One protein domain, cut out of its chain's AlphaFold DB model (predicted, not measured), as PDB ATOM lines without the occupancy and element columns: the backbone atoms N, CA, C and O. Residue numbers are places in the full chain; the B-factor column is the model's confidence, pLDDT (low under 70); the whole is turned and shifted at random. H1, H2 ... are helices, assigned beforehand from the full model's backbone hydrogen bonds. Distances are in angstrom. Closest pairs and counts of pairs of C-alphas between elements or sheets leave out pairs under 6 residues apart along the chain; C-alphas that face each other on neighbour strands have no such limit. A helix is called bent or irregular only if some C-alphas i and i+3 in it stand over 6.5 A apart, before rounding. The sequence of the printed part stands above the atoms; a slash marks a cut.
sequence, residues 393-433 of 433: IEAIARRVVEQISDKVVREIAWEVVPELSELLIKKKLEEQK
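AT A GLANCE: This is residues 393 to 433 of the 433 residues of the protein "Response regulatory domain-containing protein" of Acidobacteria bacterium (UniProt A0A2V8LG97). The model is a flat, open hook made of one long bent helix, H2, and a shorter helix, H1, which folds back from the beginning of H2 so that H1 and the first arm of H2 make a V. The second arm of H2 runs on away from this corner, with empty space between it and H1. The printed part has 41 residues with two named helices, H1 then H2, and no named strand; the class is all helix. The whole is only just extended, close to loose, with a radius of gyration of the C-alphas of 13.9 A, and spans 42 by 22 by 7 A.

HOW THE PARTS SIT: The longest helix, H2, residues 406 to 431, is bent: C-alphas 415 and 418 are 6.6 A apart. By its hydrogen bonds it was assigned as one helix, with arms H2a, residues 406 to 415, and H2b, residues 418 to 431. The lines of H2a and H2b stand at a steep tilt of 48 degrees. H1, residues 393 to 403, is close to H2a but not clearly touching it; their closest C-alphas, those of Val 401 and Val 409, are 7.5 A apart. H1 and H2a run opposite ways at a steep tilt of 54 degrees. H1 and H2b are apart. In H1, H2a and H2b every O i to N i+4 pair is within hydrogen-bond range.

IN THESE COORDINATES: H2a measures 14.6 A from first to last C-alpha and begins with C-alpha 406 at (88.253, 80.967, -53.209). H2b measures 20.3 A and ends with C-alpha 431 at (67.046, 96.485, -76.687). H1 measures 15.5 A and begins with C-alpha 393 at (68.084, 78.087, -58.642).

THE WHOLE: The two C-alphas farthest apart, those of Ser 405 and Lys 433, are 41.6 A apart. The link from H1 to H2 is tight, with 2 residues, and the printed part has no cut. Its mean pLDDT is 83.6; residue 433, the chain's last, is under 70.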
ATOM      1  N   ILE A 393      66.836  77.965 -57.883       86.50
ATOM      2  CA  ILE A 393      68.084  78.087 -58.642       86.50
ATOM      3  C   ILE A 393      69.057  79.006 -57.898       86.50
ATOM      4  O   ILE A 393      70.213  78.628 -57.708       86.50
ATOM      5  N   GLU A 394      68.599  80.160 -57.410       88.50
ATOM      6  CA  GLU A 394      69.443  81.092 -56.657       88.50
ATOM      7  C   GLU A 394      69.927  80.486 -55.330       88.50
ATOM      8  O   GLU A 394      71.108  80.591 -54.984       88.50
ATOM      9  N   ALA A 395      69.047  79.787 -54.609       87.25
ATOM     10  CA  ALA A 395      69.408  79.108 -53.369       87.25
ATOM     11  C   ALA A 395      70.463  78.008 -53.594       87.25
ATOM     12  O   ALA A 395      71.409  77.890 -52.811       87.25
ATOM     13  N   ILE A 396      70.335  77.228 -54.675       85.00
ATOM     14  CA  ILE A 396      71.315  76.201 -55.054       85.00
ATOM     15  C   ILE A 396      72.635  76.855 -55.470       85.00
ATOM     16  O   ILE A 396      73.686  76.450 -54.975       85.00
ATOM     17  N   ALA A 397      72.595  77.881 -56.322       85.69
ATOM     18  CA  ALA A 397      73.787  78.586 -56.784       85.69
ATOM     19  C   ALA A 397      74.583  79.169 -55.608       85.69
ATOM     20  O   ALA A 397      75.787  78.939 -55.503       85.69
ATOM     21  N   ARG A 398      73.903  79.831 -54.663       85.81
ATOM     22  CA  ARG A 398      74.527  80.377 -53.450       85.81
ATOM     23  C   ARG A 398      75.191  79.286 -52.612       85.81
ATOM     24  O   ARG A 398      76.338  79.434 -52.201       85.81
ATOM     25  N   ARG A 399      74.501  78.160 -52.413       84.56
ATOM     26  CA  ARG A 399      75.015  77.035 -51.622       84.56
ATOM     27  C   ARG A 399      76.233  76.370 -52.260       84.56
ATOM     28  O   ARG A 399      77.127  75.931 -51.544       84.56
ATOM     29  N   VAL A 400      76.261  76.288 -53.587       84.31
ATOM     30  CA  VAL A 400      77.386  75.740 -54.350       84.31
ATOM     31  C   VAL A 400      78.596  76.666 -54.255       84.31
ATOM     32  O   VAL A 400      79.687  76.193 -53.958       84.31
ATOM     33  N   VAL A 401      78.407  77.978 -54.419       82.19
ATOM     34  CA  VAL A 401      79.493  78.965 -54.297       82.19
ATOM     35  C   VAL A 401      80.104  78.956 -52.890       82.19
ATOM     36  O   VAL A 401      81.322  78.971 -52.768       82.19
ATOM     37  N   GLU A 402      79.290  78.824 -51.837       82.69
ATOM     38  CA  GLU A 402      79.769  78.692 -50.447       82.69
ATOM     39  C   GLU A 402      80.625  77.439 -50.194       82.69
ATOM     40  O   GLU A 402      81.401  77.402 -49.239       82.69
ATOM     41  N   GLN A 403      80.466  76.387 -51.002       82.19
ATOM     42  CA  GLN A 403      81.210  75.132 -50.855       82.19
ATOM     43  C   GLN A 403      82.467  75.059 -51.729       82.19
ATOM     44  O   GLN A 403      83.275  74.143 -51.553       82.19
ATOM     45  N   ILE A 404      82.654  75.999 -52.656       83.12
ATOM     46  CA  ILE A 404      83.808  76.044 -53.553       83.12
ATOM     47  C   ILE A 404      84.907  76.916 -52.928       83.12
ATOM     48  O   ILE A 404      84.644  77.963 -52.351       83.12
ATOM     49  N   SER A 405      86.170  76.491 -53.039       77.06
ATOM     50  CA  SER A 405      87.309  77.269 -52.528       77.06
ATOM     51  C   SER A 405      87.516  78.581 -53.299       77.06
ATOM     52  O   SER A 405      87.409  78.589 -54.527       77.06
ATOM     53  N   ASP A 406      87.957  79.644 -52.618       78.00
ATOM     54  CA  ASP A 406      88.253  80.967 -53.209       78.00
ATOM     55  C   ASP A 406      89.205  80.939 -54.412       78.00
ATOM     56  O   ASP A 406      89.214  81.864 -55.229       78.00
ATOM     57  N   LYS A 407      90.053  79.910 -54.510       71.50
ATOM     58  CA  LYS A 407      90.956  79.724 -55.649       71.50
ATOM     59  C   LYS A 407      90.180  79.339 -56.911       71.50
ATOM     60  O   LYS A 407      90.378  79.952 -57.950       71.50
ATOM     61  N   VAL A 408      89.268  78.379 -56.787       77.62
ATOM     62  CA  VAL A 408      88.444  77.878 -57.897       77.62
ATOM     63  C   VAL A 408      87.423  78.930 -58.331       77.62
ATOM     64  O   VAL A 408      87.214  79.115 -59.524       77.62
ATOM     65  N   VAL A 409      86.840  79.679 -57.386       80.38
ATOM     66  CA  VAL A 409      85.932  80.792 -57.721       80.38
ATOM     67  C   VAL A 409      86.650  81.852 -58.554       80.38
ATOM     68  O   VAL A 409      86.103  82.308 -59.551       80.38
ATOM     69  N   ARG A 410      87.881  82.228 -58.183       74.38
ATOM     70  CA  ARG A 410      88.665  83.216 -58.941       74.38
ATOM     71  C   ARG A 410      89.045  82.737 -60.337       74.38
ATOM     72  O   ARG A 410      88.999  83.535 -61.263       74.38
ATOM     73  N   GLU A 411      89.409  81.468 -60.472       76.62
ATOM     74  CA  GLU A 411      89.803  80.872 -61.751       76.62
ATOM     75  C   GLU A 411      88.614  80.831 -62.723       76.62
ATOM     76  O   GLU A 411      88.699  81.379 -63.817       76.62
ATOM     77  N   ILE A 412      87.455  80.340 -62.268       80.25
ATOM     78  CA  ILE A 412      86.228  80.302 -63.078       80.25
ATOM     79  C   ILE A 412      85.705  81.714 -63.372       80.25
ATOM     80  O   ILE A 412      85.266  81.994 -64.483       80.25
ATOM     81  N   ALA A 413      85.743  82.632 -62.400       80.19
ATOM     82  CA  ALA A 413      85.273  83.999 -62.612       80.19
ATOM     83  C   ALA A 413      86.071  84.717 -63.709       80.19
ATOM     84  O   ALA A 413      85.496  85.503 -64.456       80.19
ATOM     85  N   TRP A 414      87.371  84.442 -63.834       82.75
ATOM     86  CA  TRP A 414      88.195  85.060 -64.871       82.75
ATOM     87  C   TRP A 414      87.850  84.568 -66.281       82.75
ATOM     88  O   TRP A 414      87.929  85.349 -67.225       82.75
ATOM     89  N   GLU A 415      87.419  83.314 -66.413       78.06
ATOM     90  CA  GLU A 415      86.974  82.738 -67.689       78.06
ATOM     91  C   GLU A 415      85.551  83.188 -68.049       78.06
ATOM     92  O   GLU A 415      85.275  83.571 -69.181       78.06
ATOM     93  N   VAL A 416      84.644  83.215 -67.070       86.31
ATOM     94  CA  VAL A 416      83.205  83.386 -67.327       86.31
ATOM     95  C   VAL A 416      82.769  84.856 -67.373       86.31
ATOM     96  O   VAL A 416      81.844  85.210 -68.108       86.31
ATOM     97  N   VAL A 417      83.397  85.749 -66.596       88.06
ATOM     98  CA  VAL A 417      82.985  87.167 -66.516       88.06
ATOM     99  C   VAL A 417      83.151  87.921 -67.843       88.06
ATOM    100  O   VAL A 417      82.229  88.670 -68.186       88.06
ATOM    101  N   PRO A 418      84.247  87.761 -68.613       87.81
ATOM    102  CA  PRO A 418      84.377  88.407 -69.918       87.81
ATOM    103  C   PRO A 418      83.251  88.012 -70.884       87.81
ATOM    104  O   PRO A 418      82.617  88.887 -71.477       87.81
ATOM    105  N   GLU A 419      82.931  86.719 -70.961       77.81
ATOM    106  CA  GLU A 419      81.894  86.180 -71.850       77.81
ATOM    107  C   GLU A 419      80.490  86.672 -71.472       77.81
ATOM    108  O   GLU A 419      79.718  87.127 -72.321       77.81
ATOM    109  N   LEU A 420      80.156  86.657 -70.175       85.75
ATOM    110  CA  LEU A 420      78.873  87.176 -69.692       85.75
ATOM    111  C   LEU A 420      78.742  88.685 -69.921       85.75
ATOM    112  O   LEU A 420      77.650  89.171 -70.230       85.75
ATOM    113  N   SER A 421      79.842  89.426 -69.781       86.19
ATOM    114  CA  SER A 421      79.865  90.871 -70.012       86.19
ATOM    115  C   SER A 421      79.549  91.194 -71.470       86.19
ATOM    116  O   SER A 421      78.689  92.035 -71.733       86.19
ATOM    117  N   GLU A 422      80.173  90.494 -72.419       90.50
ATOM    118  CA  GLU A 422      79.893  90.669 -73.846       90.50
ATOM    119  C   GLU A 422      78.429  90.356 -74.179       90.50
ATOM    120  O   GLU A 422      77.756  91.142 -74.855       90.50
ATOM    121  N   LEU A 423      77.897  89.256 -73.641       90.56
ATOM    122  CA  LEU A 423      76.509  88.853 -73.855       90.56
ATOM    123  C   LEU A 423      75.518  89.900 -73.329       90.56
ATOM    124  O   LEU A 423      74.563  90.261 -74.026       90.56
ATOM    125  N   LEU A 424      75.739  90.420 -72.119       88.94
ATOM    126  CA  LEU A 424      74.886  91.450 -71.526       88.94
ATOM    127  C   LEU A 424      74.953  92.765 -72.308       88.94
ATOM    128  O   LEU A 424      73.919  93.401 -72.524       88.94
ATOM    129  N   ILE A 425      76.139  93.150 -72.781       91.62
ATOM    130  CA  ILE A 425      76.327  94.340 -73.619       91.62
ATOM    131  C   ILE A 425      75.574  94.180 -74.943       91.62
ATOM    132  O   ILE A 425      74.827  95.077 -75.338       91.62
ATOM    133  N   LYS A 426      75.713  93.030 -75.608       89.31
ATOM    134  CA  LYS A 426      75.051  92.746 -76.887       89.31
ATOM    135  C   LYS A 426      73.532  92.770 -76.753       89.31
ATOM    136  O   LYS A 426      72.861  93.467 -77.513       89.31
ATOM    137  N   LYS A 427      73.000  92.110 -75.722       89.81
ATOM    138  CA  LYS A 427      71.570  92.149 -75.397       89.81
ATOM    139  C   LYS A 427      71.093  93.581 -75.138       89.81
ATOM    140  O   LYS A 427      70.020  93.966 -75.596       89.81
ATOM    141  N   LYS A 428      71.899  94.402 -74.452       88.75
ATOM    142  CA  LYS A 428      71.529  95.792 -74.168       88.75
ATOM    143  C   LYS A 428      71.519  96.683 -75.407       88.75
ATOM    144  O   LYS A 428      70.680  97.577 -75.495       88.75
ATOM    145  N   LEU A 429      72.414  96.435 -76.359       90.19
ATOM    146  CA  LEU A 429      72.435  97.128 -77.648       90.19
ATOM    147  C   LEU A 429      71.242  96.739 -78.533       90.19
ATOM    148  O   LEU A 429      70.711  97.592 -79.239       90.19
ATOM    149  N   GLU A 430      70.794  95.483 -78.472       88.88
ATOM    150  CA  GLU A 430      69.601  95.012 -79.189       88.88
ATOM    151  C   GLU A 430      68.304  95.618 -78.635       88.88
ATOM    152  O   GLU A 430      67.422  95.967 -79.412       88.88
ATOM    153  N   GLU A 431      68.200  95.821 -77.319       88.50
ATOM    154  CA  GLU A 431      67.046  96.485 -76.687       88.50
ATOM    155  C   GLU A 431      66.925  97.987 -77.023       88.50
ATOM    156  O   GLU A 431      65.859  98.572 -76.834       88.50
ATOM    157  N   GLN A 432      68.008  98.633 -77.471       78.19
ATOM    158  CA  GLN A 432      68.039 100.069 -77.795       78.19
ATOM    159  C   GLN A 432      67.813 100.383 -79.284       78.19
ATOM    160  O   GLN A 432      67.820 101.557 -79.660       78.19
ATOM    161  N   LYS A 433      67.634  99.362 -80.125       64.50
ATOM    162  CA  LYS A 433      67.421  99.482 -81.572       64.50
ATOM    163  C   LYS A 433      65.961  99.236 -81.929       64.50
ATOM    164  O   LYS A 433      65.459  99.974 -82.809       64.50
TER     165      LYS A 433